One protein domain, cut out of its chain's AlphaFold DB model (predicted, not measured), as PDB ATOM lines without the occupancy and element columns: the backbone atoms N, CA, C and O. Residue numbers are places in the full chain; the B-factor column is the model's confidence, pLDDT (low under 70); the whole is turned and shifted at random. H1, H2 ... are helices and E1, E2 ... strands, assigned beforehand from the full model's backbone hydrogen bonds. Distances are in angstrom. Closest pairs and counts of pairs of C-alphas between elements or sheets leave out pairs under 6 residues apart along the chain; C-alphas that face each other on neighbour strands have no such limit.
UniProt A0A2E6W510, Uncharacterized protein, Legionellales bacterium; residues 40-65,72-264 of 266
ATOM      1  N   LEU A  40     124.966 167.869  90.900       95.81
ATOM      2  CA  LEU A  40     125.025 169.119  90.136       95.81
ATOM      3  C   LEU A  40     123.624 169.674  89.826       95.81
ATOM      4  O   LEU A  40     123.434 170.891  89.795       95.81
ATOM      5  N   TRP A  41     122.657 168.790  89.571       97.25
ATOM      6  CA  TRP A  41     121.305 169.178  89.178       97.25
ATOM      7  C   TRP A  41     120.531 169.804  90.334       97.25
ATOM      8  O   TRP A  41     119.900 170.832  90.112       97.25
ATOM      9  N   ASP A  42     120.701 169.306  91.563       95.31
ATOM     10  CA  ASP A  42     120.122 169.918  92.767       95.31
ATOM     11  C   ASP A  42     120.537 171.394  92.879       95.31
ATOM     12  O   ASP A  42     119.723 172.282  93.133       95.31
ATOM     13  N   PHE A  43     121.808 171.697  92.593       94.94
ATOM     14  CA  PHE A  43     122.297 173.074  92.570       94.94
ATOM     15  C   PHE A  43     121.698 173.922  91.456       94.94
ATOM     16  O   PHE A  43     121.403 175.095  91.675       94.94
ATOM     17  N   ILE A  44     121.536 173.371  90.256       96.25
ATOM     18  CA  ILE A  44     120.986 174.118  89.120       96.25
ATOM     19  C   ILE A  44     119.488 174.386  89.315       96.25
ATOM     20  O   ILE A  44     119.015 175.476  88.987       96.25
ATOM     21  N   GLU A  45     118.753 173.407  89.838       97.12
ATOM     22  CA  GLU A  45     117.291 173.403  89.874       97.12
ATOM     23  C   GLU A  45     116.732 173.974  91.180       97.12
ATOM     24  O   GLU A  45     115.787 174.765  91.148       97.12
ATOM     25  N   GLU A  46     117.329 173.623  92.321       96.19
ATOM     26  CA  GLU A  46     116.776 173.922  93.647       96.19
ATOM     27  C   GLU A  46     117.538 175.022  94.393       96.19
ATOM     28  O   GLU A  46     116.985 175.638  95.306       96.19
ATOM     29  N   ARG A  47     118.785 175.314  93.986       96.12
ATOM     30  CA  ARG A  47     119.645 176.346  94.598       96.12
ATOM     31  C   ARG A  47     119.715 176.228  96.134       96.12
ATOM     32  O   ARG A  47     119.387 177.183  96.852       96.12
ATOM     33  N   PRO A  48     120.172 175.075  96.667       94.88
ATOM     34  CA  PRO A  48     120.219 174.822  98.107       94.88
ATOM     35  C   PRO A  48     121.184 175.762  98.853       94.88
ATOM     36  O   PRO A  48     121.103 175.902 100.073       94.88
ATOM     37  N   ASP A  49     122.066 176.456  98.126       96.06
ATOM     38  CA  ASP A  49     122.987 177.476  98.625       96.06
ATOM     39  C   ASP A  49     122.292 178.743  99.141       96.06
ATOM     40  O   ASP A  49     122.842 179.434 100.000       96.06
ATOM     41  N   ILE A  50     121.074 179.044  98.671       97.00
ATOM     42  CA  ILE A  50     120.364 180.285  99.015       97.00
ATOM     43  C   ILE A  50     120.146 180.422 100.525       97.00
ATOM     44  O   ILE A  50     120.288 181.523 101.059       97.00
ATOM     45  N   ASP A  51     119.815 179.334 101.221       95.44
ATOM     46  CA  ASP A  51     119.605 179.364 102.673       95.44
ATOM     47  C   ASP A  51     120.890 179.736 103.416       95.44
ATOM     48  O   ASP A  51     120.847 180.479 104.398       95.44
ATOM     49  N   TRP A  52     122.040 179.248 102.940       96.81
ATOM     50  CA  TRP A  52     123.322 179.540 103.569       96.81
ATOM     51  C   TRP A  52     123.809 180.948 103.258       96.81
ATOM     52  O   TRP A  52     124.299 181.627 104.160       96.81
ATOM     53  N   ILE A  53     123.598 181.428 102.031       96.50
ATOM     54  CA  ILE A  53     123.865 182.822 101.663       96.50
ATOM     55  C   ILE A  53     123.035 183.756 102.547       96.50
ATOM     56  O   ILE A  53     123.606 184.604 103.225       96.50
ATOM     57  N   LYS A  54     121.713 183.544 102.626       95.50
ATOM     58  CA  LYS A  54     120.820 184.359 103.465       95.50
ATOM     59  C   LYS A  54     121.226 184.327 104.928       95.50
ATOM     60  O   LYS A  54     121.336 185.380 105.541       95.50
ATOM     61  N   PHE A  55     121.476 183.137 105.481       95.38
ATOM     62  CA  PHE A  55     121.944 183.011 106.860       95.38
ATOM     63  C   PHE A  55     123.228 183.813 107.080       95.38
ATOM     64  O   PHE A  55     123.320 184.534 108.065       95.38
ATOM     65  N   SER A  56     124.178 183.730 106.145       95.44
ATOM     66  CA  SER A  56     125.451 184.444 106.240       95.44
ATOM     67  C   SER A  56     125.270 185.959 106.180       95.44
ATOM     68  O   SER A  56     125.842 186.676 106.994       95.44
ATOM     69  N   GLU A  57     124.439 186.464 105.270       94.94
ATOM     70  CA  GLU A  57     124.126 187.895 105.183       94.94
ATOM     71  C   GLU A  57     123.387 188.407 106.431       94.94
ATOM     72  O   GLU A  57     123.687 189.494 106.928       94.94
ATOM     73  N   GLU A  58     122.440 187.626 106.961       93.56
ATOM     74  CA  GLU A  58     121.667 187.950 108.168       93.56
ATOM     75  C   GLU A  58     122.550 188.019 109.422       93.56
ATOM     76  O   GLU A  58     122.290 188.823 110.317       93.56
ATOM     77  N   THR A  59     123.612 187.220 109.505       93.38
ATOM     78  CA  THR A  59     124.538 187.201 110.651       93.38
ATOM     79  C   THR A  59     125.747 188.123 110.476       93.38
ATOM     80  O   THR A  59     126.526 188.274 111.419       93.38
ATOM     81  N   GLY A  60     125.858 188.816 109.336       92.69
ATOM     82  CA  GLY A  60     126.797 189.923 109.126       92.69
ATOM     83  C   GLY A  60     127.864 189.707 108.050       92.69
ATOM     84  O   GLY A  60     128.680 190.605 107.839       92.69
ATOM     85  N   ALA A  61     127.867 188.573 107.344       94.62
ATOM     86  CA  ALA A  61     128.751 188.375 106.200       94.62
ATOM     87  C   ALA A  61     128.415 189.347 105.059       94.62
ATOM     88  O   ALA A  61     127.268 189.751 104.847       94.62
ATOM     89  N   ASN A  62     129.439 189.710 104.299       93.88
ATOM     90  CA  ASN A  62     129.335 190.545 103.112       93.88
ATOM     91  C   ASN A  62     130.539 190.267 102.194       93.88
ATOM     92  O   ASN A  62     131.477 189.585 102.602       93.88
ATOM     93  N   LEU A  63     130.512 190.802 100.973       94.44
ATOM     94  CA  LEU A  63     131.546 190.584  99.951       94.44
ATOM     95  C   LEU A  63     132.568 191.731  99.844       94.44
ATOM     96  O   LEU A  63     133.358 191.747  98.907       94.44
ATOM     97  N   GLU A  64     132.521 192.709 100.749       93.94
ATOM     98  CA  GLU A  64     133.349 193.925 100.700       93.94
ATOM     99  C   GLU A  64     134.382 193.983 101.838       93.94
ATOM    100  O   GLU A  64     135.326 194.764 101.782       93.94
ATOM    101  N   ASP A  65     134.204 193.162 102.875       92.44
ATOM    102  CA  ASP A  65     135.061 193.109 104.055       92.44
ATOM    103  C   ASP A  65     136.345 192.325 103.758       92.44
ATOM    104  O   ASP A  65     136.368 191.091 103.789       92.44
ATOM    105  N   TRP A  72     145.165 190.713 111.794       94.62
ATOM    106  CA  TRP A  72     144.854 189.731 112.838       94.62
ATOM    107  C   TRP A  72     146.065 188.913 113.280       94.62
ATOM    108  O   TRP A  72     145.923 187.985 114.073       94.62
ATOM    109  N   TYR A  73     147.257 189.236 112.785       96.44
ATOM    110  CA  TYR A  73     148.487 188.557 113.166       96.44
ATOM    111  C   TYR A  73     148.991 189.051 114.522       96.44
ATOM    112  O   TYR A  73     149.237 190.238 114.718       96.44
ATOM    113  N   LEU A  74     149.195 188.122 115.455       96.88
ATOM    114  CA  LEU A  74     149.660 188.425 116.811       96.88
ATOM    115  C   LEU A  74     151.161 188.182 116.999       96.88
ATOM    116  O   LEU A  74     151.742 188.642 117.981       96.88
ATOM    117  N   GLY A  75     151.799 187.467 116.072       97.38
ATOM    118  CA  GLY A  75     153.225 187.164 116.114       97.38
ATOM    119  C   GLY A  75     153.541 185.712 115.774       97.38
ATOM    120  O   GLY A  75     152.649 184.888 115.563       97.38
ATOM    121  N   ASN A  76     154.839 185.408 115.735       97.88
ATOM    122  CA  ASN A  76     155.354 184.051 115.605       97.88
ATOM    123  C   ASN A  76     155.901 183.599 116.960       97.88
ATOM    124  O   ASN A  76     156.837 184.197 117.496       97.88
ATOM    125  N   PHE A  77     155.318 182.539 117.500       97.62
ATOM    126  CA  PHE A  77     155.702 181.947 118.770       97.62
ATOM    127  C   PHE A  77     156.372 180.614 118.481       97.62
ATOM    128  O   PHE A  77     155.745 179.698 117.951       97.62
ATOM    129  N   ALA A  78     157.661 180.517 118.802       95.44
ATOM    130  CA  ALA A  78     158.453 179.341 118.481       95.44
ATOM    131  C   ALA A  78     157.835 178.081 119.107       95.44
ATOM    132  O   ALA A  78     157.722 177.962 120.325       95.44
ATOM    133  N   ILE A  79     157.482 177.134 118.247       97.69
ATOM    134  CA  ILE A  79     157.002 175.804 118.610       97.69
ATOM    135  C   ILE A  79     157.773 174.758 117.809       97.69
ATOM    136  O   ILE A  79     158.461 175.069 116.835       97.69
ATOM    137  N   LYS A  80     157.639 173.494 118.202       97.69
ATOM    138  CA  LYS A  80     158.229 172.370 117.484       97.69
ATOM    139  C   LYS A  80     157.124 171.450 116.984       97.69
ATOM    140  O   LYS A  80     156.544 170.700 117.758       97.69
ATOM    141  N   GLU A  81     156.866 171.485 115.675       97.75
ATOM    142  CA  GLU A  81     155.827 170.674 115.013       97.75
ATOM    143  C   GLU A  81     155.881 169.190 115.426       97.75
ATOM    144  O   GLU A  81     154.848 168.576 115.689       97.75
ATOM    145  N   GLN A  82     157.089 168.631 115.570       98.25
ATOM    146  CA  GLN A  82     157.282 167.235 115.966       98.25
ATOM    147  C   GLN A  82     156.678 166.899 117.338       98.25
ATOM    148  O   GLN A  82     156.179 165.792 117.504       98.25
ATOM    149  N   ASP A  83     156.660 167.831 118.294       98.50
ATOM    150  CA  ASP A  83     156.097 167.570 119.625       98.50
ATOM    151  C   ASP A  83     154.573 167.337 119.529       98.50
ATOM    152  O   ASP A  83     154.014 166.491 120.230       98.50
ATOM    153  N   PHE A  84     153.906 167.999 118.577       98.62
ATOM    154  CA  PHE A  84     152.491 167.773 118.266       98.62
ATOM    155  C   PHE A  84     152.256 166.474 117.492       98.62
ATOM    156  O   PHE A  84     151.260 165.792 117.733       98.62
ATOM    157  N   ILE A  85     153.162 166.093 116.589       98.38
ATOM    158  CA  ILE A  85     153.103 164.790 115.907       98.38
ATOM    159  C   ILE A  85     153.257 163.647 116.915       98.38
ATOM    160  O   ILE A  85     152.471 162.697 116.896       98.38
ATOM    161  N   ASP A  86     154.222 163.753 117.826       98.69
ATOM    162  CA  ASP A  86     154.448 162.769 118.882       98.69
ATOM    163  C   ASP A  86     153.226 162.687 119.807       98.69
ATOM    164  O   ASP A  86     152.764 161.593 120.142       98.69
ATOM    165  N   PHE A  87     152.627 163.833 120.150       98.62
ATOM    166  CA  PHE A  87     151.357 163.882 120.867       98.62
ATOM    167  C   PHE A  87     150.238 163.133 120.126       98.62
ATOM    168  O   PHE A  87     149.583 162.282 120.730       98.62
ATOM    169  N   ILE A  88     150.041 163.382 118.826       98.44
ATOM    170  CA  ILE A  88     149.021 162.701 118.007       98.44
ATOM    171  C   ILE A  88     149.233 161.181 118.011       98.44
ATOM    172  O   ILE A  88     148.278 160.413 118.147       98.44
ATOM    173  N   ILE A  89     150.483 160.726 117.880       98.12
ATOM    174  CA  ILE A  89     150.822 159.298 117.875       98.12
ATOM    175  C   ILE A  89     150.486 158.646 119.218       98.12
ATOM    176  O   ILE A  89     149.959 157.531 119.226       98.12
ATOM    177  N   ASN A  90     150.764 159.344 120.322       98.19
ATOM    178  CA  ASN A  90     150.636 158.824 121.681       98.19
ATOM    179  C   ASN A  90     149.227 158.962 122.282       98.19
ATOM    180  O   ASN A  90     148.963 158.348 123.310       98.19
ATOM    181  N   ASN A  91     148.326 159.734 121.663       97.44
ATOM    182  CA  ASN A  91     146.992 160.037 122.205       97.44
ATOM    183  C   ASN A  91     145.872 159.700 121.199       97.44
ATOM    184  O   ASN A  91     144.928 160.465 120.999       97.44
ATOM    185  N   ARG A  92     145.982 158.559 120.505       96.00
ATOM    186  CA  ARG A  92     144.986 158.116 119.503       96.00
ATOM    187  C   ARG A  92     143.616 157.810 120.108       96.00
ATOM    188  O   ARG A  92     142.609 157.974 119.434       96.00
ATOM    189  N   ASP A  93     143.600 157.355 121.350       94.75
ATOM    190  CA  ASP A  93     142.423 156.998 122.142       94.75
ATOM    191  C   ASP A  93     141.538 158.206 122.484       94.75
ATOM    192  O   ASP A  93     140.324 158.069 122.592       94.75
ATOM    193  N   THR A  94     142.128 159.399 122.584       96.00
ATOM    194  CA  THR A  94     141.395 160.654 122.828       96.00
ATOM    195  C   THR A  94     141.082 161.432 121.546       96.00
ATOM    196  O   THR A  94     140.500 162.517 121.606       96.00
ATOM    197  N   CYS A  95     141.452 160.890 120.382       97.38
ATOM    198  CA  CYS A  95     141.178 161.507 119.092       97.38
ATOM    199  C   CYS A  95     139.680 161.462 118.786       97.38
ATOM    200  O   CYS A  95     139.074 160.395 118.679       97.38
ATOM    201  N   GLN A  96     139.093 162.632 118.567       96.12
ATOM    202  CA  GLN A  96     137.760 162.754 118.009       96.12
ATOM    203  C   GLN A  96     137.875 162.862 116.486       96.12
ATOM    204  O   GLN A  96     138.419 163.816 115.938       96.12
ATOM    205  N   LYS A  97     137.328 161.869 115.783       96.44
ATOM    206  CA  LYS A  97     137.034 161.983 114.352       96.44
ATOM    207  C   LYS A  97     135.597 162.463 114.209       96.44
ATOM    208  O   LYS A  97     134.682 161.803 114.695       96.44
ATOM    209  N   LYS A  98     135.383 163.596 113.546       94.69
ATOM    210  CA  LYS A  98     134.044 164.174 113.384       94.69
ATOM    211  C   LYS A  98     133.857 164.813 112.014       94.69
ATOM    212  O   LYS A  98     134.815 165.190 111.341       94.69
ATOM    213  N   PHE A  99     132.591 164.987 111.664       96.25
ATOM    214  CA  PHE A  99     132.152 165.782 110.523       96.25
ATOM    215  C   PHE A  99     131.492 167.090 110.972       96.25
ATOM    216  O   PHE A  99     131.183 167.259 112.159       96.25
ATOM    217  N   TYR A 100     131.274 168.019 110.046       94.94
ATOM    218  CA  TYR A 100     130.723 169.341 110.348       94.94
ATOM    219  C   TYR A 100     129.184 169.349 110.291       94.94
ATOM    220  O   TYR A 100     128.560 169.734 109.309       94.94
ATOM    221  N   GLU A 101     128.560 168.855 111.356       94.75
ATOM    222  CA  GLU A 101     127.110 168.635 111.477       94.75
ATOM    223  C   GLU A 101     126.652 168.817 112.932       94.75
ATOM    224  O   GLU A 101     127.469 168.821 113.859       94.75
ATOM    225  N   ALA A 102     125.337 168.956 113.145       93.25
ATOM    226  CA  ALA A 102     124.775 169.169 114.479       93.25
ATOM    227  C   ALA A 102     125.173 168.108 115.508       93.25
ATOM    228  O   ALA A 102     125.413 166.934 115.204       93.25
ATOM    229  N   ARG A 103     125.228 168.571 116.757       91.25
ATOM    230  CA  ARG A 103     125.608 167.818 117.950       91.25
ATOM    231  C   ARG A 103     124.548 168.031 119.029       91.25
ATOM    232  O   ARG A 103     123.840 169.034 118.950       91.25
ATOM    233  N   PRO A 104     124.479 167.170 120.062       91.50
ATOM    234  CA  PRO A 104     123.481 167.287 121.133       91.50
ATOM    235  C   PRO A 104     123.475 168.627 121.882       91.50
ATOM    236  O   PRO A 104     122.537 168.925 122.607       91.50
ATOM    237  N   TYR A 105     124.531 169.427 121.727       90.19
ATOM    238  CA  TYR A 105     124.686 170.738 122.349       90.19
ATOM    239  C   TYR A 105     124.500 171.926 121.401       90.19
ATOM    240  O   TYR A 105     124.687 173.057 121.841       90.19
ATOM    241  N   HIS A 106     124.149 171.709 120.132       92.44
ATOM    242  CA  HIS A 106     123.802 172.795 119.213       92.44
ATOM    243  C   HIS A 106     122.287 173.036 119.228       92.44
ATOM    244  O   HIS A 106     121.506 172.110 119.016       92.44
ATOM    245  N   THR A 107     121.881 174.282 119.456       92.25
ATOM    246  CA  THR A 107     120.482 174.746 119.524       92.25
ATOM    247  C   THR A 107     120.312 176.069 118.792       92.25
ATOM    248  O   THR A 107     121.251 176.592 118.201       92.25
ATOM    249  N   GLY A 108     119.103 176.626 118.819       91.12
ATOM    250  CA  GLY A 108     118.826 177.903 118.175       91.12
ATOM    251  C   GLY A 108     118.963 177.814 116.656       91.12
ATOM    252  O   GLY A 108     118.862 176.735 116.078       91.12
ATOM    253  N   LYS A 109     119.161 178.965 116.012       92.50
ATOM    254  CA  LYS A 109     119.371 179.064 114.563       92.50
ATOM    255  C   LYS A 109     120.869 179.201 114.278       92.50
ATOM    256  O   LYS A 109     121.465 180.234 114.571       92.50
ATOM    257  N   ASN A 110     121.471 178.168 113.706       93.19
ATOM    258  CA  ASN A 110     122.859 178.158 113.233       93.19
ATOM    259  C   ASN A 110     123.035 177.174 112.060       93.19
ATOM    260  O   ASN A 110     122.135 176.375 111.773       93.19
ATOM    261  N   GLU A 111     124.208 177.189 111.424       93.50
ATOM    262  CA  GLU A 111     124.556 176.348 110.275       93.50
ATOM    263  C   GLU A 111     124.420 174.851 110.545       93.50
ATOM    264  O   GLU A 111     124.020 174.103 109.653       93.50
ATOM    265  N   PHE A 112     124.667 174.413 111.780       93.06
ATOM    266  CA  PHE A 112     124.509 173.019 112.161       93.06
ATOM    267  C   PHE A 112     123.041 172.619 112.285       93.06
ATOM    268  O   PHE A 112     122.642 171.599 111.739       93.06
ATOM    269  N   THR A 113     122.227 173.398 113.002       93.25
ATOM    270  CA  THR A 113     120.798 173.091 113.224       93.25
ATOM    271  C   THR A 113     119.954 173.233 111.962       93.25
ATOM    272  O   THR A 113     118.884 172.642 111.863       93.25
ATOM    273  N   MET A 114     120.435 174.029 111.004       95.12
ATOM    274  CA  MET A 114     119.813 174.230 109.697       95.12
ATOM    275  C   MET A 114     120.346 173.260 108.632       95.12
ATOM    276  O   MET A 114     119.875 173.304 107.493       95.12
ATOM    277  N   ASP A 115     121.322 172.415 108.990       95.19
ATOM    278  CA  ASP A 115     121.973 171.443 108.108       95.19
ATOM    279  C   ASP A 115     122.585 172.069 106.834       95.19
ATOM    280  O   ASP A 115     122.714 171.408 105.802       95.19
ATOM    281  N   LEU A 116     122.997 173.344 106.903       96.44
ATOM    282  CA  LEU A 116     123.464 174.123 105.744       96.44
ATOM    283  C   LEU A 116     124.639 173.477 104.996       96.44
ATOM    284  O   LEU A 116     124.576 173.418 103.769       96.44
ATOM    285  N   PRO A 117     125.673 172.933 105.672       96.00
ATOM    286  CA  PRO A 117     126.782 172.287 104.977       96.00
ATOM    287  C   PRO A 117     126.326 171.086 104.138       96.00
ATOM    288  O   PRO A 117     126.728 170.944 102.985       96.00
ATOM    289  N   MET A 118     125.451 170.240 104.696       95.31
ATOM    290  CA  MET A 118     124.957 169.037 104.018       95.31
ATOM    291  C   MET A 118     124.081 169.386 102.813       95.31
ATOM    292  O   MET A 118     124.190 168.736 101.778       95.31
ATOM    293  N   LYS A 119     123.275 170.454 102.908       95.56
ATOM    294  CA  LYS A 119     122.448 170.951 101.796       95.56
ATOM    295  C   LYS A 119     123.261 171.324 100.555       95.56
ATOM    296  O   LYS A 119     122.746 171.213  99.451       95.56
ATOM    297  N   VAL A 120     124.510 171.756 100.723       96.06
ATOM    298  CA  VAL A 120     125.351 172.230  99.612       96.06
ATOM    299  C   VAL A 120     126.480 171.257  99.246       96.06
ATOM    300  O   VAL A 120     127.435 171.635  98.571       96.06
ATOM    301  N   GLY A 121     126.391 170.001  99.691       95.12
ATOM    302  CA  GLY A 121     127.295 168.928  99.266       95.12
ATOM    303  C   GLY A 121     128.537 168.706 100.137       95.12
ATOM    304  O   GLY A 121     129.394 167.893  99.770       95.12
ATOM    305  N   TYR A 122     128.651 169.351 101.307       96.19
ATOM    306  CA  TYR A 122     129.626 168.898 102.306       96.19
ATOM    307  C   TYR A 122     129.192 167.547 102.875       96.19
ATOM    308  O   TYR A 122     128.055 167.366 103.310       96.19
ATOM    309  N   ASN A 123     130.113 166.588 102.875       95.56
ATOM    310  CA  ASN A 123     129.851 165.206 103.244       95.56
ATOM    311  C   ASN A 123     131.061 164.570 103.952       95.56
ATOM    312  O   ASN A 123     132.109 165.188 104.153       95.56
ATOM    313  N   SER A 124     130.938 163.295 104.322       94.81
ATOM    314  CA  SER A 124     131.988 162.573 105.051       94.81
ATOM    315  C   SER A 124     133.319 162.426 104.303       94.81
ATOM    316  O   SER A 124     134.320 162.072 104.924       94.81
ATOM    317  N   MET A 125     133.344 162.662 102.988       94.69
ATOM    318  CA  MET A 125     134.539 162.539 102.149       94.69
ATOM    319  C   MET A 125     135.318 163.851 102.015       94.69
ATOM    320  O   MET A 125     136.508 163.799 101.706       94.69
ATOM    321  N   ASN A 126     134.684 165.005 102.247       95.94
ATOM    322  CA  ASN A 126     135.302 166.329 102.077       95.94
ATOM    323  C   ASN A 126     135.245 167.221 103.332       95.94
ATOM    324  O   ASN A 126     135.764 168.338 103.313       95.94
ATOM    325  N   CYS A 127     134.639 166.742 104.421       96.25
ATOM    326  CA  CYS A 127     134.368 167.532 105.618       96.25
ATOM    327  C   CYS A 127     134.745 166.812 106.929       96.25
ATOM    328  O   CYS A 127     134.053 166.922 107.943       96.25
ATOM    329  N   CYS A 128     135.823 166.025 106.911       97.25
ATOM    330  CA  CYS A 128     136.329 165.284 108.065       97.25
ATOM    331  C   CYS A 128     137.432 166.050 108.806       97.25
ATOM    332  O   CYS A 128     138.458 166.409 108.229       97.25
ATOM    333  N   GLU A 129     137.265 166.186 110.120       96.38
ATOM    334  CA  GLU A 129     138.271 166.708 111.044       96.38
ATOM    335  C   GLU A 129     138.692 165.611 112.027       96.38
ATOM    336  O   GLU A 129     137.850 164.885 112.566       96.38
ATOM    337  N   TYR A 130     139.997 165.518 112.276       98.06
ATOM    338  CA  TYR A 130     140.551 164.818 113.433       98.06
ATOM    339  C   TYR A 130     140.974 165.867 114.453       98.06
ATOM    340  O   TYR A 130     141.731 166.774 114.103       98.06
ATOM    341  N   ASN A 131     140.502 165.769 115.694       96.69
ATOM    342  CA  ASN A 131     140.834 166.750 116.716       96.69
ATOM    343  C   ASN A 131     141.062 166.165 118.114       96.69
ATOM    344  O   ASN A 131     140.536 165.120 118.492       96.69
ATOM    345  N   TRP A 132     141.836 166.910 118.901       98.19
ATOM    346  CA  TRP A 132     142.171 166.624 120.295       98.19
ATOM    347  C   TRP A 132     141.845 167.821 121.186       98.19
ATOM    348  O   TRP A 132     141.666 168.936 120.700       98.19
ATOM    349  N   GLY A 133     141.765 167.589 122.497       96.75
ATOM    350  CA  GLY A 133     141.505 168.604 123.520       96.75
ATOM    351  C   GLY A 133     140.147 168.464 124.213       96.75
ATOM    352  O   GLY A 133     139.913 169.108 125.231       96.75
ATOM    353  N   LEU A 134     139.226 167.653 123.680       94.75
ATOM    354  CA  LEU A 134     137.901 167.455 124.286       94.75
ATOM    355  C   LEU A 134     137.839 166.255 125.243       94.75
ATOM    356  O   LEU A 134     137.041 166.281 126.172       94.75
ATOM    357  N   TYR A 135     138.659 165.230 125.010       95.56
ATOM    358  CA  TYR A 135     138.575 163.937 125.693       95.56
ATOM    359  C   TYR A 135     139.825 163.620 126.507       95.56
ATOM    360  O   TYR A 135     140.937 163.979 126.112       95.56
ATOM    361  N   GLY A 136     139.641 162.909 127.619       94.31
ATOM    362  CA  GLY A 136     140.726 162.554 128.533       94.31
ATOM    363  C   GLY A 136     141.482 163.782 129.043       94.31
ATOM    364  O   GLY A 136     140.903 164.845 129.247       94.31
ATOM    365  N   ASP A 137     142.792 163.637 129.198       96.44
ATOM    366  CA  ASP A 137     143.731 164.692 129.600       96.44
ATOM    367  C   ASP A 137     144.358 165.429 128.399       96.44
ATOM    368  O   ASP A 137     145.325 166.177 128.546       96.44
ATOM    369  N   SER A 138     143.813 165.240 127.187       97.44
ATOM    370  CA  SER A 138     144.381 165.808 125.955       97.44
ATOM    371  C   SER A 138     144.457 167.337 125.980       97.44
ATOM    372  O   SER A 138     145.390 167.907 125.424       97.44
ATOM    373  N   SER A 139     143.510 168.004 126.648       97.50
ATOM    374  CA  SER A 139     143.527 169.460 126.829       97.50
ATOM    375  C   SER A 139     144.748 169.913 127.630       97.50
ATOM    376  O   SER A 139     145.449 170.836 127.222       97.50
ATOM    377  N   ASP A 140     145.020 169.252 128.755       98.12
ATOM    378  CA  ASP A 140     146.106 169.635 129.653       98.12
ATOM    379  C   ASP A 140     147.467 169.314 129.043       98.12
ATOM    380  O   ASP A 140     148.329 170.185 129.008       98.12
ATOM    381  N   LYS A 141     147.619 168.141 128.421       98.38
ATOM    382  CA  LYS A 141     148.832 167.781 127.671       98.38
ATOM    383  C   LYS A 141     149.157 168.772 126.549       98.38
ATOM    384  O   LYS A 141     150.320 169.102 126.342       98.38
ATOM    385  N   LEU A 142     148.151 169.270 125.820       98.62
ATOM    386  CA  LEU A 142     148.368 170.296 124.790       98.62
ATOM    387  C   LEU A 142     148.858 171.618 125.397       98.62
ATOM    388  O   LEU A 142     149.756 172.245 124.836       98.62
ATOM    389  N   LYS A 143     148.317 172.027 126.552       98.56
ATOM    390  CA  LYS A 143     148.814 173.202 127.286       98.56
ATOM    391  C   LYS A 143     150.232 172.985 127.824       98.56
ATOM    392  O   LYS A 143     151.036 173.910 127.775       98.56
ATOM    393  N   GLU A 144     150.563 171.780 128.283       98.31
ATOM    394  CA  GLU A 144     151.910 171.417 128.742       98.31
ATOM    395  C   GLU A 144     152.949 171.476 127.615       98.31
ATOM    396  O   GLU A 144     154.041 171.991 127.840       98.31
ATOM    397  N   ILE A 145     152.604 171.016 126.403       98.31
ATOM    398  CA  ILE A 145     153.474 171.119 125.215       98.31
ATOM    399  C   ILE A 145     153.795 172.582 124.892       98.31
ATOM    400  O   ILE A 145     154.932 172.901 124.556       98.31
ATOM    401  N   LEU A 146     152.803 173.471 124.993       98.31
ATOM    402  CA  LEU A 146     153.000 174.905 124.771       98.31
ATOM    403  C   LEU A 146     153.779 175.567 125.920       98.31
ATOM    404  O   LEU A 146     154.590 176.460 125.682       98.31
ATOM    405  N   GLY A 147     153.556 175.119 127.155       97.94
ATOM    406  CA  GLY A 147     154.175 175.663 128.360       97.94
ATOM    407  C   GLY A 147     153.544 176.982 128.821       97.94
ATOM    408  O   GLY A 147     152.948 177.723 128.045       97.94
ATOM    409  N   ARG A 148     153.676 177.301 130.116       97.31
ATOM    410  CA  ARG A 148     153.076 178.513 130.714       97.31
ATOM    411  C   ARG A 148     153.600 179.811 130.096       97.31
ATOM    412  O   ARG A 148     152.805 180.709 129.844       97.31
ATOM    413  N   ASP A 149     154.888 179.859 129.765       97.25
ATOM    414  CA  ASP A 149     155.514 181.029 129.138       97.25
ATOM    415  C   ASP A 149     154.842 181.401 127.806       97.25
ATOM    416  O   ASP A 149     154.727 182.581 127.483       97.25
ATOM    417  N   PHE A 150     154.357 180.418 127.036       98.12
ATOM    418  CA  PHE A 150     153.598 180.686 125.813       98.12
ATOM    419  C   PHE A 150     152.322 181.480 126.124       98.12
ATOM    420  O   PHE A 150     152.092 182.522 125.516       98.12
ATOM    421  N   PHE A 151     151.538 181.029 127.108       98.31
ATOM    422  CA  PHE A 151     150.292 181.678 127.534       98.31
ATOM    423  C   PHE A 151     150.532 183.082 128.095       98.31
ATOM    424  O   PHE A 151     149.832 184.023 127.716       98.31
ATOM    425  N   ASP A 152     151.584 183.249 128.899       97.06
ATOM    426  CA  ASP A 152     151.999 184.555 129.415       97.06
ATOM    427  C   ASP A 152     152.375 185.536 128.292       97.06
ATOM    428  O   ASP A 152     152.064 186.728 128.386       97.06
ATOM    429  N   ASN A 153     153.030 185.048 127.232       96.88
ATOM    430  CA  ASN A 153     153.443 185.862 126.090       96.88
ATOM    431  C   ASN A 153     152.267 186.269 125.194       96.88
ATOM    432  O   ASN A 153     152.274 187.379 124.666       96.88
ATOM    433  N   ILE A 154     151.259 185.406 125.037       97.19
ATOM    434  CA  ILE A 154     150.044 185.735 124.273       97.19
ATOM    435  C   ILE A 154     148.999 186.479 125.117       97.19
ATOM    436  O   ILE A 154     147.991 186.919 124.575       97.19
ATOM    437  N   GLY A 155     149.219 186.616 126.430       97.56
ATOM    438  CA  GLY A 155     148.307 187.300 127.352       97.56
ATOM    439  C   GLY A 155     147.025 186.525 127.665       97.56
ATOM    440  O   GLY A 155     146.054 187.122 128.128       97.56
ATOM    441  N   MET A 156     147.001 185.215 127.414       98.19
ATOM    442  CA  MET A 156     145.846 184.351 127.654       98.19
ATOM    443  C   MET A 156     146.005 183.608 128.975       98.19
ATOM    444  O   MET A 156     147.074 183.089 129.285       98.19
ATOM    445  N   ASP A 157     144.924 183.504 129.734       98.25
ATOM    446  CA  ASP A 157     144.897 182.721 130.957       98.25
ATOM    447  C   ASP A 157     145.046 181.214 130.669       98.25
ATOM    448  O   ASP A 157     144.279 180.612 129.909       98.25
ATOM    449  N   TYR A 158     146.056 180.603 131.292       98.00
ATOM    450  CA  TYR A 158     146.409 179.193 131.103       98.00
ATOM    451  C   TYR A 158     145.286 178.242 131.536       98.00
ATOM    452  O   TYR A 158     145.051 177.211 130.899       98.00
ATOM    453  N   ASP A 159     144.613 178.552 132.644       97.19
ATOM    454  CA  ASP A 159     143.680 177.627 133.283       97.19
ATOM    455  C   ASP A 159     142.348 177.580 132.527       97.19
ATOM    456  O   ASP A 159     141.777 176.503 132.343       97.19
ATOM    457  N   THR A 160     141.904 178.717 131.993       97.81
ATOM    458  CA  THR A 160     140.678 178.813 131.196       97.81
ATOM    459  C   THR A 160     140.856 178.425 129.732       97.81
ATOM    460  O   THR A 160     139.852 178.194 129.047       97.81
ATOM    461  N   CYS A 161     142.089 178.359 129.217       98.19
ATOM    462  CA  CYS A 161     142.318 178.035 127.816       98.19
ATOM    463  C   CYS A 161     141.836 176.617 127.462       98.19
ATOM    464  O   CYS A 161     142.256 175.617 128.049       98.19
ATOM    465  N   LEU A 162     141.023 176.529 126.409       97.56
ATOM    466  CA  LEU A 162     140.639 175.292 125.741       97.56
ATOM    467  C   LEU A 162     141.371 175.160 124.400       97.56
ATOM    468  O   LEU A 162     140.899 175.712 123.397       97.56
ATOM    469  N   PRO A 163     142.490 174.417 124.344       98.12
ATOM    470  CA  PRO A 163     143.136 174.090 123.086       98.12
ATOM    471  C   PRO A 163     142.332 173.046 122.305       98.12
ATOM    472  O   PRO A 163     141.795 172.084 122.864       98.12
ATOM    473  N   ARG A 164     142.267 173.202 120.984       97.56
ATOM    474  CA  ARG A 164     141.811 172.168 120.050       97.56
ATOM    475  C   ARG A 164     142.830 172.015 118.938       97.56
ATOM    476  O   ARG A 164     142.847 172.821 118.009       97.56
ATOM    477  N   LEU A 165     143.667 170.984 119.039       98.69
ATOM    478  CA  LEU A 165     144.555 170.580 117.953       98.69
ATOM    479  C   LEU A 165     143.711 169.910 116.871       98.69
ATOM    480  O   LEU A 165     142.968 168.980 117.173       98.69
ATOM    481  N   MET A 166     143.818 170.387 115.639       98.31
ATOM    482  CA  MET A 166     143.027 169.956 114.491       98.31
ATOM    483  C   MET A 166     143.958 169.513 113.367       98.31
ATOM    484  O   MET A 166     144.928 170.197 113.030       98.31
ATOM    485  N   ALA A 167     143.630 168.372 112.775       98.44
ATOM    486  CA  ALA A 167     144.347 167.782 111.665       98.44
ATOM    487  C   ALA A 167     143.399 167.564 110.483       98.44
ATOM    488  O   ALA A 167     142.371 166.888 110.601       98.44
ATOM    489  N   TYR A 168     143.786 168.109 109.330       98.19
ATOM    490  CA  TYR A 168     143.050 167.967 108.079       98.19
ATOM    491  C   TYR A 168     143.894 167.193 107.074       98.19
ATOM    492  O   TYR A 168     144.997 167.611 106.706       98.19
ATOM    493  N   LEU A 169     143.359 166.064 106.612       98.19
ATOM    494  CA  LEU A 169     143.913 165.327 105.478       98.19
ATOM    495  C   LEU A 169     143.673 166.099 104.167       98.19
ATOM    496  O   LEU A 169     142.788 166.957 104.118       98.19
ATOM    497  N   PRO A 170     144.418 165.785 103.092       98.25
ATOM    498  CA  PRO A 170     144.064 166.218 101.746       98.25
ATOM    499  C   PRO A 170     142.583 165.982 101.410       98.25
ATOM    500  O   PRO A 170     142.016 164.933 101.727       98.25
ATOM    501  N   GLY A 171     141.964 166.969 100.770       97.81
ATOM    502  CA  GLY A 171     140.551 166.987 100.391       97.81
ATOM    503  C   GLY A 171     139.584 167.419 101.495       97.81
ATOM    504  O   GLY A 171     138.389 167.491 101.229       97.81
ATOM    505  N   GLN A 172     140.057 167.707 102.714       98.19
ATOM    506  CA  GLN A 172     139.182 168.042 103.840       98.19
ATOM    507  C   GLN A 172     139.040 169.552 104.044       98.19
ATOM    508  O   GLN A 172     140.014 170.305 103.958       98.19
ATOM    509  N   THR A 173     137.821 169.983 104.355       97.50
ATOM    510  CA  THR A 173     137.452 171.377 104.604       97.50
ATOM    511  C   THR A 173     136.651 171.493 105.892       97.50
ATOM    512  O   THR A 173     135.682 170.766 106.091       97.50
ATOM    513  N   LEU A 174     137.036 172.442 106.741       96.88
ATOM    514  CA  LEU A 174     136.151 173.044 107.724       96.88
ATOM    515  C   LEU A 174     135.341 174.132 106.997       96.88
ATOM    516  O   LEU A 174     135.959 175.104 106.550       96.88
ATOM    517  N   PRO A 175     134.021 173.958 106.801       96.81
ATOM    518  CA  PRO A 175     133.230 174.819 105.925       96.81
ATOM    519  C   PRO A 175     133.112 176.269 106.407       96.81
ATOM    520  O   PRO A 175     133.524 176.599 107.512       96.81
ATOM    521  N   TRP A 176     132.544 177.139 105.571       96.19
ATOM    522  CA  TRP A 176     132.392 178.573 105.838       96.19
ATOM    523  C   TRP A 176     131.474 178.875 107.031       96.19
ATOM    524  O   TRP A 176     130.264 178.674 106.963       96.19
ATOM    525  N   HIS A 177     132.028 179.380 108.126       95.31
ATOM    526  CA  HIS A 177     131.280 179.601 109.367       95.31
ATOM    527  C   HIS A 177     131.899 180.702 110.215       95.31
ATOM    528  O   HIS A 177     132.999 181.157 109.936       95.31
ATOM    529  N   PHE A 178     131.219 181.099 111.283       93.88
ATOM    530  CA  PHE A 178     131.830 181.858 112.367       93.88
ATOM    531  C   PHE A 178     131.674 181.089 113.677       93.88
ATOM    532  O   PHE A 178     130.868 180.168 113.797       93.88
ATOM    533  N   ASP A 179     132.454 181.482 114.675       90.31
ATOM    534  CA  ASP A 179     132.536 180.752 115.931       90.31
ATOM    535  C   ASP A 179     131.671 181.334 117.049       90.31
ATOM    536  O   ASP A 179     131.692 182.534 117.328       90.31
ATOM    537  N   TYR A 180     131.009 180.433 117.777       88.69
ATOM    538  CA  TYR A 180     130.106 180.748 118.892       88.69
ATOM    539  C   TYR A 180     130.773 180.768 120.273       88.69
ATOM    540  O   TYR A 180     130.158 181.196 121.243       88.69
ATOM    541  N   LEU A 181     131.985 180.211 120.402       91.00
ATOM    542  CA  LEU A 181     132.694 179.990 121.679       91.00
ATOM    543  C   LEU A 181     131.908 179.233 122.775       91.00
ATOM    544  O   LEU A 181     132.397 179.096 123.894       91.00
ATOM    545  N   GLY A 182     130.735 178.658 122.491       88.50
ATOM    546  CA  GLY A 182     129.902 178.050 123.539       88.50
ATOM    547  C   GLY A 182     130.519 176.815 124.212       88.50
ATOM    548  O   GLY A 182     130.206 176.515 125.361       88.50
ATOM    549  N   GLY A 183     131.475 176.141 123.562       89.75
ATOM    550  CA  GLY A 183     132.295 175.115 124.216       89.75
ATOM    551  C   GLY A 183     133.112 175.666 125.391       89.75
ATOM    552  O   GLY A 183     133.181 175.012 126.427       89.75
ATOM    553  N   TRP A 184     133.660 176.877 125.247       94.19
ATOM    554  CA  TRP A 184     134.373 177.581 126.314       94.19
ATOM    555  C   TRP A 184     133.425 177.986 127.439       94.19
ATOM    556  O   TRP A 184     133.681 177.649 128.591       94.19
ATOM    557  N   GLY A 185     132.285 178.595 127.095       92.50
ATOM    558  CA  GLY A 185     131.263 178.991 128.069       92.50
ATOM    559  C   GLY A 185     130.717 177.833 128.906       92.50
ATOM    560  O   GLY A 185     130.461 177.997 130.092       92.50
ATOM    561  N   ARG A 186     130.581 176.637 128.320       90.25
ATOM    562  CA  ARG A 186     130.121 175.444 129.046       90.25
ATOM    563  C   ARG A 186     131.151 174.919 130.048       90.25
ATOM    564  O   ARG A 186     130.760 174.479 131.126       90.25
ATOM    565  N   VAL A 187     132.438 174.920 129.691       92.12
ATOM    566  CA  VAL A 187     133.509 174.434 130.582       92.12
ATOM    567  C   VAL A 187     133.803 175.453 131.681       92.12
ATOM    568  O   VAL A 187     133.913 175.080 132.842       92.12
ATOM    569  N   ASN A 188     133.843 176.739 131.331       94.69
ATOM    570  CA  ASN A 188     134.146 177.847 132.235       94.69
ATOM    571  C   ASN A 188     132.875 178.575 132.712       94.69
ATOM    572  O   ASN A 188     132.853 179.798 132.838       94.69
ATOM    573  N   LYS A 189     131.791 177.828 132.959       91.38
ATOM    574  CA  LYS A 189     130.459 178.376 133.286       91.38
ATOM    575  C   LYS A 189     130.440 179.287 134.519       91.38
ATOM    576  O   LYS A 189     129.577 180.152 134.623       91.38
ATOM    577  N   ASP A 190     131.389 179.093 135.429       95.00
ATOM    578  CA  ASP A 190     131.483 179.841 136.682       95.00
ATOM    579  C   ASP A 190     132.089 181.247 136.487       95.00
ATOM    580  O   ASP A 190     132.108 182.027 137.432       95.00
ATOM    581  N   LEU A 191     132.543 181.591 135.270       96.12
ATOM    582  CA  LEU A 191     133.103 182.905 134.916       96.12
ATOM    583  C   LEU A 191     132.090 183.857 134.257       96.12
ATOM    584  O   LEU A 191     132.492 184.827 133.619       96.12
ATOM    585  N   ASN A 192     130.787 183.565 134.349       94.06
ATOM    586  CA  ASN A 192     129.704 184.419 133.836       94.06
ATOM    587  C   ASN A 192     129.892 184.866 132.370       94.06
ATOM    588  O   ASN A 192     129.664 186.023 132.019       94.06
ATOM    589  N   PHE A 193     130.315 183.939 131.505       94.31
ATOM    590  CA  PHE A 193     130.578 184.223 130.096       94.31
ATOM    591  C   PHE A 193     129.345 184.733 129.340       94.31
ATOM    592  O   PHE A 193     128.315 184.056 129.279       94.31
ATOM    593  N   ASP A 194     129.491 185.868 128.667       93.44
ATOM    594  CA  ASP A 194     128.538 186.382 127.699       93.44
ATOM    595  C   ASP A 194     129.088 186.218 126.265       93.44
ATOM    596  O   ASP A 194     129.951 186.994 125.843       93.44
ATOM    597  N   PRO A 195     128.583 185.250 125.472       91.88
ATOM    598  CA  PRO A 195     129.057 185.035 124.111       91.88
ATOM    599  C   PRO A 195     128.719 186.190 123.161       91.88
ATOM    600  O   PRO A 195     129.441 186.364 122.187       91.88
ATOM    601  N   ASP A 196     127.684 186.996 123.438       91.44
ATOM    602  CA  ASP A 196     127.287 188.130 122.587       91.44
ATOM    603  C   ASP A 196     128.236 189.327 122.716       91.44
ATOM    604  O   ASP A 196     128.298 190.161 121.813       91.44
ATOM    605  N   THR A 197     128.995 189.404 123.812       92.38
ATOM    606  CA  THR A 197     130.006 190.454 124.045       92.38
ATOM    607  C   THR A 197     131.432 189.912 124.139       92.38
ATOM    608  O   THR A 197     132.377 190.695 124.228       92.38
ATOM    609  N   ARG A 198     131.592 188.581 124.135       93.00
ATOM    610  CA  ARG A 198     132.838 187.868 124.444       93.00
ATOM    611  C   ARG A 198     133.453 188.285 125.785       93.00
ATOM    612  O   ARG A 198     134.666 188.268 125.922       93.00
ATOM    613  N   GLN A 199     132.651 188.645 126.784       95.75
ATOM    614  CA  GLN A 199     133.155 189.027 128.111       95.75
ATOM    615  C   GLN A 199     132.909 187.931 129.145       95.75
ATOM    616  O   GLN A 199     131.908 187.220 129.086       95.75
ATOM    617  N   CYS A 200     133.817 187.809 130.105       96.50
ATOM    618  CA  CYS A 200     133.675 186.993 131.309       96.50
ATOM    619  C   CYS A 200     134.253 187.756 132.513       96.50
ATOM    620  O   CYS A 200     134.823 188.836 132.347       96.50
ATOM    621  N   ASP A 201     134.165 187.188 133.713       97.19
ATOM    622  CA  ASP A 201     134.655 187.825 134.945       97.19
ATOM    623  C   ASP A 201     136.165 188.138 134.943       97.19
ATOM    624  O   ASP A 201     136.616 188.983 135.717       97.19
ATOM    625  N   LEU A 202     136.953 187.470 134.091       97.19
ATOM    626  CA  LEU A 202     138.398 187.696 133.968       97.19
ATOM    627  C   LEU A 202     138.773 188.716 132.883       97.19
ATOM    628  O   LEU A 202     139.859 189.285 132.950       97.19
ATOM    629  N   GLY A 203     137.902 188.947 131.898       96.25
ATOM    630  CA  GLY A 203     138.194 189.793 130.742       96.25
ATOM    631  C   GLY A 203     137.534 189.310 129.451       96.25
ATOM    632  O   GLY A 203     136.590 188.512 129.462       96.25
ATOM    633  N   GLU A 204     138.048 189.797 128.322       96.81
ATOM    634  CA  GLU A 204     137.601 189.378 126.994       96.81
ATOM    635  C   GLU A 204     138.031 187.932 126.709       96.81
ATOM    636  O   GLU A 204     139.159 187.540 126.988       96.81
ATOM    637  N   VAL A 205     137.153 187.132 126.113       97.44
ATOM    638  CA  VAL A 205     137.436 185.768 125.669       97.44
ATOM    639  C   VAL A 205     137.713 185.781 124.175       97.44
ATOM    640  O   VAL A 205     136.825 186.063 123.366       97.44
ATOM    641  N   LYS A 206     138.934 185.412 123.793       97.06
ATOM    642  CA  LYS A 206     139.355 185.367 122.389       97.06
ATOM    643  C   LYS A 206     139.508 183.941 121.891       97.06
ATOM    644  O   LYS A 206     139.701 183.006 122.668       97.06
ATOM    645  N   ARG A 207     139.444 183.790 120.566       97.50
ATOM    646  CA  ARG A 207     139.894 182.592 119.861       97.50
ATOM    647  C   ARG A 207     141.109 182.942 119.030       97.50
ATOM    648  O   ARG A 207     141.016 183.769 118.131       97.50
ATOM    649  N   LEU A 208     142.214 182.279 119.321       98.00
ATOM    650  CA  LEU A 208     143.440 182.385 118.552       98.00
ATOM    651  C   LEU A 208     143.640 181.105 117.740       98.00
ATOM    652  O   LEU A 208     143.250 180.023 118.179       98.00
ATOM    653  N   LEU A 209     144.237 181.222 116.564       98.19
ATOM    654  CA  LEU A 209     144.594 180.121 115.686       98.19
ATOM    655  C   LEU A 209     146.113 180.070 115.564       98.19
ATOM    656  O   LEU A 209     146.722 180.918 114.918       98.19
ATOM    657  N   LEU A 210     146.710 179.067 116.199       98.69
ATOM    658  CA  LEU A 210     148.128 178.764 116.103       98.69
ATOM    659  C   LEU A 210     148.368 177.811 114.932       98.69
ATOM    660  O   LEU A 210     147.782 176.722 114.860       98.69
ATOM    661  N   MET A 211     149.260 178.194 114.029       98.50
ATOM    662  CA  MET A 211     149.672 177.353 112.912       98.50
ATOM    663  C   MET A 211     150.733 176.369 113.400       98.50
ATOM    664  O   MET A 211     151.811 176.768 113.828       98.50
ATOM    665  N   ILE A 212     150.423 175.070 113.374       98.69
ATOM    666  CA  ILE A 212     151.317 174.033 113.912       98.69
ATOM    667  C   ILE A 212     152.312 173.578 112.855       98.69
ATOM    668  O   ILE A 212     153.497 173.436 113.151       98.69
ATOM    669  N   SER A 213     151.840 173.395 111.624       97.88
ATOM    670  CA  SER A 213     152.677 173.077 110.472       97.88
ATOM    671  C   SER A 213     152.900 174.304 109.591       97.88
ATOM    672  O   SER A 213     151.991 175.124 109.414       97.88
ATOM    673  N   ASP A 214     154.076 174.381 108.969       98.00
ATOM    674  CA  ASP A 214     154.341 175.333 107.888       98.00
ATOM    675  C   ASP A 214     153.278 175.219 106.787       98.00
ATOM    676  O   ASP A 214     152.751 174.139 106.496       98.00
ATOM    677  N   TRP A 215     152.962 176.345 106.150       98.06
ATOM    678  CA  TRP A 215     152.082 176.339 104.993       98.06
ATOM    679  C   TRP A 215     152.646 175.468 103.869       98.06
ATOM    680  O   TRP A 215     153.827 175.556 103.523       98.06
ATOM    681  N   HIS A 216     151.769 174.705 103.221       97.69
ATOM    682  CA  HIS A 216     152.082 173.970 102.003       97.69
ATOM    683  C   HIS A 216     151.033 174.228 100.912       97.69
ATOM    684  O   HIS A 216     149.924 174.693 101.180       97.69
ATOM    685  N   TRP A 217     151.361 173.906  99.656       97.44
ATOM    686  CA  TRP A 217     150.430 174.034  98.533       97.44
ATOM    687  C   TRP A 217     149.085 173.361  98.813       97.44
ATOM    688  O   TRP A 217     149.038 172.193  99.203       97.44
ATOM    689  N   GLY A 218     148.009 174.112  98.568       96.56
ATOM    690  CA  GLY A 218     146.627 173.688  98.785       96.56
ATOM    691  C   GLY A 218     146.133 173.843 100.225       96.56
ATOM    692  O   GLY A 218     144.947 173.641 100.475       96.56
ATOM    693  N   HIS A 219     146.987 174.239 101.174       97.94
ATOM    694  CA  HIS A 219     146.523 174.662 102.493       97.94
ATOM    695  C   HIS A 219     145.949 176.075 102.395       97.94
ATOM    696  O   HIS A 219     146.597 176.988 101.886       97.94
ATOM    697  N   MET A 220     144.726 176.255 102.878       96.25
ATOM    698  CA  MET A 220     144.003 177.519 102.801       96.25
ATOM    699  C   MET A 220     143.407 177.855 104.162       96.25
ATOM    700  O   MET A 220     142.877 176.989 104.862       96.25
ATOM    701  N   LEU A 221     143.516 179.128 104.514       96.50
ATOM    702  CA  LEU A 221     142.790 179.776 105.590       96.50
ATOM    703  C   LEU A 221     142.149 181.002 104.957       96.50
ATOM    704  O   LEU A 221     142.851 181.801 104.333       96.50
ATOM    705  N   GLN A 222     140.836 181.100 105.076       95.94
ATOM    706  CA  GLN A 222     140.089 182.272 104.663       95.94
ATOM    707  C   GLN A 222     139.438 182.864 105.902       95.94
ATOM    708  O   GLN A 222     138.862 182.120 106.693       95.94
ATOM    709  N   MET A 223     139.505 184.178 106.047       95.38
ATOM    710  CA  MET A 223     138.755 184.926 107.046       95.38
ATOM    711  C   MET A 223     138.225 186.192 106.363       95.38
ATOM    712  O   MET A 223     138.966 186.868 105.647       95.38
ATOM    713  N   ALA A 224     136.931 186.467 106.521       94.19
ATOM    714  CA  ALA A 224     136.189 187.396 105.667       94.19
ATOM    715  C   ALA A 224     136.465 187.126 104.163       94.19
ATOM    716  O   ALA A 224     136.498 185.972 103.725       94.19
ATOM    717  N   ASN A 225     136.685 188.152 103.346       94.88
ATOM    718  CA  ASN A 225     136.936 187.963 101.912       94.88
ATOM    719  C   ASN A 225     138.417 187.706 101.568       94.88
ATOM    720  O   ASN A 225     138.781 187.660 100.393       94.88
ATOM    721  N   SER A 226     139.265 187.472 102.575       94.75
ATOM    722  CA  SER A 226     140.714 187.352 102.408       94.75
ATOM    723  C   SER A 226     141.245 185.943 102.642       94.75
ATOM    724  O   SER A 226     140.782 185.214 103.517       94.75
ATOM    725  N   PHE A 227     142.288 185.584 101.888       93.31
ATOM    726  CA  PHE A 227     143.028 184.332 102.041       93.31
ATOM    727  C   PHE A 227     144.425 184.588 102.589       93.31
ATOM    728  O   PHE A 227     145.124 185.489 102.125       93.31
ATOM    729  N   TYR A 228     144.869 183.733 103.507       92.19
ATOM    730  CA  TYR A 228     146.162 183.874 104.174       92.19
ATOM    731  C   TYR A 228     147.078 182.709 103.816       92.19
ATOM    732  O   TYR A 228     147.098 181.704 104.517       92.19
ATOM    733  N   PRO A 229     147.810 182.768 102.691       88.81
ATOM    734  CA  PRO A 229     148.791 181.750 102.348       88.81
ATOM    735  C   PRO A 229     150.125 182.000 103.070       88.81
ATOM    736  O   PRO A 229     150.399 183.096 103.547       88.81
ATOM    737  N   ARG A 230     151.016 181.002 103.034       94.06
ATOM    738  CA  ARG A 230     152.438 181.116 103.425       94.06
ATOM    739  C   ARG A 230     152.717 181.415 104.903       94.06
ATOM    740  O   ARG A 230     153.828 181.848 105.209       94.06
ATOM    741  N   TRP A 231     151.777 181.128 105.798       96.75
ATOM    742  CA  TRP A 231     152.067 181.114 107.232       96.75
ATOM    743  C   TRP A 231     153.239 180.178 107.558       96.75
ATOM    744  O   TRP A 231     153.547 179.218 106.835       96.75
ATOM    745  N   LYS A 232     153.874 180.449 108.687       97.75
ATOM    746  CA  LYS A 232     154.912 179.635 109.302       97.75
ATOM    747  C   LYS A 232     154.392 178.942 110.546       97.75
ATOM    748  O   LYS A 232     153.482 179.429 111.209       97.75
ATOM    749  N   SER A 233     154.968 177.784 110.848       98.38
ATOM    750  CA  SER A 233     154.778 177.146 112.144       98.38
ATOM    751  C   SER A 233     155.082 178.164 113.250       98.38
ATOM    752  O   SER A 233     156.062 178.910 113.170       98.38
ATOM    753  N   GLY A 234     154.195 178.247 114.237       98.44
ATOM    754  CA  GLY A 234     154.249 179.240 115.305       98.44
ATOM    755  C   GLY A 234     153.495 180.539 115.026       98.44
ATOM    756  O   GLY A 234     153.273 181.299 115.966       98.44
ATOM    757  N   ASP A 235     153.073 180.810 113.785       98.56
ATOM    758  CA  ASP A 235     152.251 181.989 113.503       98.56
ATOM    759  C   ASP A 235     150.918 181.890 114.242       98.56
ATOM    760  O   ASP A 235     150.245 180.856 114.214       98.56
ATOM    761  N   LEU A 236     150.550 182.981 114.906       98.44
ATOM    762  CA  LEU A 236     149.340 183.091 115.699       98.44
ATOM    763  C   LEU A 236     148.458 184.193 115.127       98.44
ATOM    764  O   LEU A 236     148.892 185.337 114.988       98.44
ATOM    765  N   TYR A 237     147.210 183.844 114.841       97.81
ATOM    766  CA  TYR A 237     146.199 184.785 114.375       97.81
ATOM    767  C   TYR A 237     145.048 184.870 115.369       97.81
ATOM    768  O   TYR A 237     144.680 183.868 115.977       97.81
ATOM    769  N   GLU A 238     144.437 186.037 115.515       96.50
ATOM    770  CA  GLU A 238     143.122 186.153 116.136       96.50
ATOM    771  C   GLU A 238     142.033 185.752 115.130       96.50
ATOM    772  O   GLU A 238     142.096 186.127 113.964       96.50
ATOM    773  N   ILE A 239     141.027 184.995 115.576       95.31
ATOM    774  CA  ILE A 239     139.761 184.823 114.854       95.31
ATOM    775  C   ILE A 239     138.759 185.813 115.469       95.31
ATOM    776  O   ILE A 239     138.237 185.566 116.574       95.31
ATOM    777  N   PRO A 240     138.474 186.943 114.794       91.69
ATOM    778  CA  PRO A 240     137.655 187.986 115.384       91.69
ATOM    779  C   PRO A 240     136.203 187.552 115.576       91.69
ATOM    780  O   PRO A 240     135.740 186.486 115.149       91.69
ATOM    781  N   MET A 241     135.468 188.380 116.309       89.12
ATOM    782  CA  MET A 241     134.075 188.111 116.625       89.12
ATOM    783  C   MET A 241     133.190 188.183 115.393       89.12
ATOM    784  O   MET A 241     133.214 189.174 114.678       89.12
ATOM    785  N   MET A 242     132.367 187.146 115.193       88.69
ATOM    786  CA  MET A 242     131.421 187.047 114.073       88.69
ATOM    787  C   MET A 242     132.077 187.115 112.684       88.69
ATOM    788  O   MET A 242     131.376 187.242 111.684       88.69
ATOM    789  N   THR A 243     133.402 186.995 112.597       93.62
ATOM    790  CA  THR A 243     134.100 186.920 111.318       93.62
ATOM    791  C   THR A 243     133.932 185.523 110.759       93.62
ATOM    792  O   THR A 243     134.375 184.534 111.355       93.62
ATOM    793  N   TYR A 244     133.286 185.446 109.602       96.19
ATOM    794  CA  TYR A 244     133.217 184.197 108.877       96.19
ATOM    795  C   TYR A 244     134.601 183.783 108.383       96.19
ATOM    796  O   TYR A 244     135.408 184.612 107.965       96.19
ATOM    797  N   HIS A 245     134.869 182.490 108.437       96.12
ATOM    798  CA  HIS A 245     136.130 181.892 108.069       96.12
ATOM    799  C   HIS A 245     135.931 180.449 107.590       96.12
ATOM    800  O   HIS A 245     134.923 179.796 107.871       96.12
ATOM    801  N   LEU A 246     136.909 179.940 106.847       95.88
ATOM    802  CA  LEU A 246     137.033 178.520 106.523       95.88
ATOM    803  C   LEU A 246     138.494 178.096 106.552       95.88
ATOM    804  O   LEU A 246     139.417 178.904 106.435       95.88
ATOM    805  N   SER A 247     138.706 176.794 106.694       96.69
ATOM    806  CA  SER A 247     140.035 176.198 106.676       96.69
ATOM    807  C   SER A 247     139.998 174.938 105.833       96.69
ATOM    808  O   SER A 247     139.281 173.992 106.150       96.69
ATOM    809  N   THR A 248     140.819 174.894 104.792       97.25
ATOM    810  CA  THR A 248     140.826 173.786 103.838       97.25
ATOM    811  C   THR A 248     142.228 173.244 103.647       97.25
ATOM    812  O   THR A 248     143.219 173.975 103.620       97.25
ATOM    813  N   ASN A 249     142.305 171.933 103.467       98.31
ATOM    814  CA  ASN A 249     143.452 171.268 102.892       98.31
ATOM    815  C   ASN A 249     143.060 170.676 101.533       98.31
ATOM    816  O   ASN A 249     142.685 169.514 101.431       98.31
ATOM    817  N   ALA A 250     143.176 171.471 100.473       97.12
ATOM    818  CA  ALA A 250     143.051 171.028  99.082       97.12
ATOM    819  C   ALA A 250     144.403 170.551  98.514       97.12
ATOM    820  O   ALA A 250     144.585 170.459  97.302       97.12
ATOM    821  N   GLY A 251     145.384 170.335  99.393       96.31
ATOM    822  CA  GLY A 251     146.759 170.013  99.052       96.31
ATOM    823  C   GLY A 251     147.038 168.518  99.024       96.31
ATOM    824  O   GLY A 251     146.192 167.703  98.677       96.31
ATOM    825  N   MET A 252     148.269 168.169  99.396       95.69
ATOM    826  CA  MET A 252     148.791 166.793  99.370       95.69
ATOM    827  C   MET A 252     149.475 166.366 100.675       95.69
ATOM    828  O   MET A 252     149.775 165.190 100.856       95.69
ATOM    829  N   SER A 253     149.727 167.310 101.581       97.19
ATOM    830  CA  SER A 253     150.368 167.083 102.877       97.19
ATOM    831  C   SER A 253     149.389 167.351 104.012       97.19
ATOM    832  O   SER A 253     148.416 168.085 103.836       97.19
ATOM    833  N   LEU A 254     149.642 166.762 105.181       97.94
ATOM    834  CA  LEU A 254     148.862 167.006 106.392       97.94
ATOM    835  C   LEU A 254     148.888 168.498 106.759       97.94
ATOM    836  O   LEU A 254     149.950 169.114 106.733       97.94
ATOM    837  N   LYS A 255     147.729 169.065 107.104       98.31
ATOM    838  CA  LYS A 255     147.615 170.422 107.656       98.31
ATOM    839  C   LYS A 255     147.313 170.322 109.144       98.31
ATOM    840  O   LYS A 255     146.297 169.723 109.504       98.31
ATOM    841  N   LEU A 256     148.159 170.927 109.976       98.56
ATOM    842  CA  LEU A 256     147.979 170.984 111.424       98.56
ATOM    843  C   LEU A 256     147.804 172.426 111.895       98.56
ATOM    844  O   LEU A 256     148.617 173.305 111.609       98.56
ATOM    845  N   THR A 257     146.744 172.653 112.659       98.38
ATOM    846  CA  THR A 257     146.438 173.943 113.289       98.38
ATOM    847  C   THR A 257     145.845 173.702 114.664       98.38
ATOM    848  O   THR A 257     145.208 172.675 114.881       98.38
ATOM    849  N   MET A 258     145.992 174.645 115.586       98.56
ATOM    850  CA  MET A 258     145.382 174.559 116.905       98.56
ATOM    851  C   MET A 258     144.606 175.830 117.208       98.56
ATOM    852  O   MET A 258     145.157 176.921 117.121       98.56
ATOM    853  N   SER A 259     143.333 175.694 117.578       97.62
ATOM    854  CA  SER A 259     142.590 176.824 118.132       97.62
ATOM    855  C   SER A 259     142.786 176.886 119.643       97.62
ATOM    856  O   SER A 259     142.796 175.856 120.314       97.62
ATOM    857  N   LEU A 260     142.949 178.091 120.173       98.44
ATOM    858  CA  LEU A 260     143.102 178.389 121.590       98.44
ATOM    859  C   LEU A 260     141.980 179.352 121.964       98.44
ATOM    860  O   LEU A 260     141.961 180.485 121.492       98.44
ATOM    861  N   SER A 261     140.997 178.889 122.735       98.00
ATOM    862  CA  SER A 261     139.925 179.757 123.245       98.00
ATOM    863  C   SER A 261     140.137 179.996 124.732       98.00
ATOM    864  O   SER A 261     140.146 179.020 125.477       98.00
ATOM    865  N   GLY A 262     140.292 181.243 125.169       97.88
ATOM    866  CA  GLY A 262     140.646 181.565 126.555       97.88
ATOM    867  C   GLY A 262     140.351 183.015 126.922       97.88
ATOM    868  O   GLY A 262     140.184 183.852 126.032       97.88
ATOM    869  N   ALA A 263     140.273 183.294 128.225       98.19
ATOM    870  CA  ALA A 263     140.168 184.660 128.728       98.19
ATOM    871  C   ALA A 263     141.518 185.378 128.595       98.19
ATOM    872  O   ALA A 263     142.565 184.804 128.895       98.19
ATOM    873  N   MET A 264     141.495 186.629 128.150       97.69
ATOM    874  CA  MET A 264     142.663 187.496 128.060       97.69
ATOM    875  C   MET A 264     142.851 188.224 129.391       97.69
ATOM    876  O   MET A 264     141.907 188.808 129.918       97.69
TER     877      MET A 264
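AT A GLANCE: This is residues 40 to 65 and 72 to 264 of the 266 residues of an uncharacterized protein of Legionellales bacterium (UniProt A0A2E6W510). A strongly twisted sheet of seven strands makes the main wall, and a small sheet of three strands, E5, E9 and E7, lies partly face to face with it as a sandwich. H3 and H5 pack on one face of the large sheet and H7 on the opposite face, while H1 and H2 lie far from the middle, with H1 at one end of the longest axis and H6 at the other. The printed part has 219 residues, with seven named helices and ten named strands in the order H1 H2 E1 H3 E2 H4 E3 H5 H6 E4 E5 H7 E6 E7 E8 E9 E10. The large sheet runs E1 E8 E6 E10 E4 E3 E2, the small one E5 E9 E7, both antiparallel throughout; the class is mixed, helices and strands. The whole is compact, with a radius of gyration of the C-alphas of 17.3 A and spans of 55 by 41 by 35 A.

IN THESE COORDINATES: The large sheet holds E1, residues 73 to 76; E8, residues 235 to 239; E6, residues 203 to 211, 24.6 A from first to last C-alpha; E10, residues 255 to 263, 26.5 A; E4, residues 162 to 168, 19.3 A; E3, residues 128 to 132; and E2, residues 96 to 99. E10 runs from C-alpha 255 at (147.615, 170.422, 107.656) to C-alpha 263 at (140.168, 184.660, 128.728). The small sheet holds E5, residues 172 to 177, 15.1 A; E9, residues 245 to 249; and E7, residues 219 to 223. The helices are H1, residues 40 to 45, beginning at C-alpha 40 at (125.025, 169.119, 90.136); H2, residues 50 to 59, 14.2 A; H3, residues 81 to 90, 14.6 A; H4, residues 116 to 119; H5, residues 138 to 146, 12.6 A; H6, residues 148 to 154; and H7, residues 182 to 187.

HOW THE PARTS SIT: In the large sheet, E10 is the antiparallel neighbour of E6, with N 208 and O 260 2.8 A apart, and of E4, with N 164 and O 259 2.8 A apart, both within hydrogen-bond range. The edge strands are E1, where N 74 and O 236 of E8 are 2.8 A apart, and E2, where N 96 and O 131 of E3 are 2.9 A apart. In the small sheet, N 174 of E5 and O 247 of E9 are 2.8 A apart, and N 220 of E7 and O 248 of E9 are 2.8 A apart. In the sandwich, two sheets face to face, the facing parts are 9.3 A centre to centre and their strands stand at 32 degrees. H3 and H5 lie on the same face of the large sheet, making two layers, helices over a sheet. H5 has a height over the sheet of 8.5 A and runs across the strands, at 85 degrees to E4 on the local plane; their closest C-alphas, those of Ser 139 and Pro 163, are 6.0 A apart. H3, at a height of 10.7 A, is close to H5 but not clearly touching it, the closest C-alphas being those of Asp 83 and Ile 145, 7.1 A apart. H7 is on the opposite face, over E10, at a height of 9.2 A. H6 only grazes the large sheet with residues 151 to 154, and H4 only grazes the small one with residues 116 to 117. H2 is close to H4 but not clearly touching it, with the C-alphas of Trp 52 and Leu 116 5.8 A apart. H1 and H2 are apart. Every O i to N i+4 pair is within hydrogen-bond range in H1, H2, H3, H5, H6 and H7; H4 is too short for such a pair.

THE WHOLE: The two C-alphas farthest apart, those of Glu 45 and Asp 149, are 55.3 A apart. Residues 66 to 71 are not printed, and C-alphas 65 and 72 are 13.6 A apart across this cut, in the link from H2 to E1. The long links are E2 to H4, H7 to E6 and E7 to E8. The mean pLDDT of the printed part is 96.0, and no printed residue is under 70.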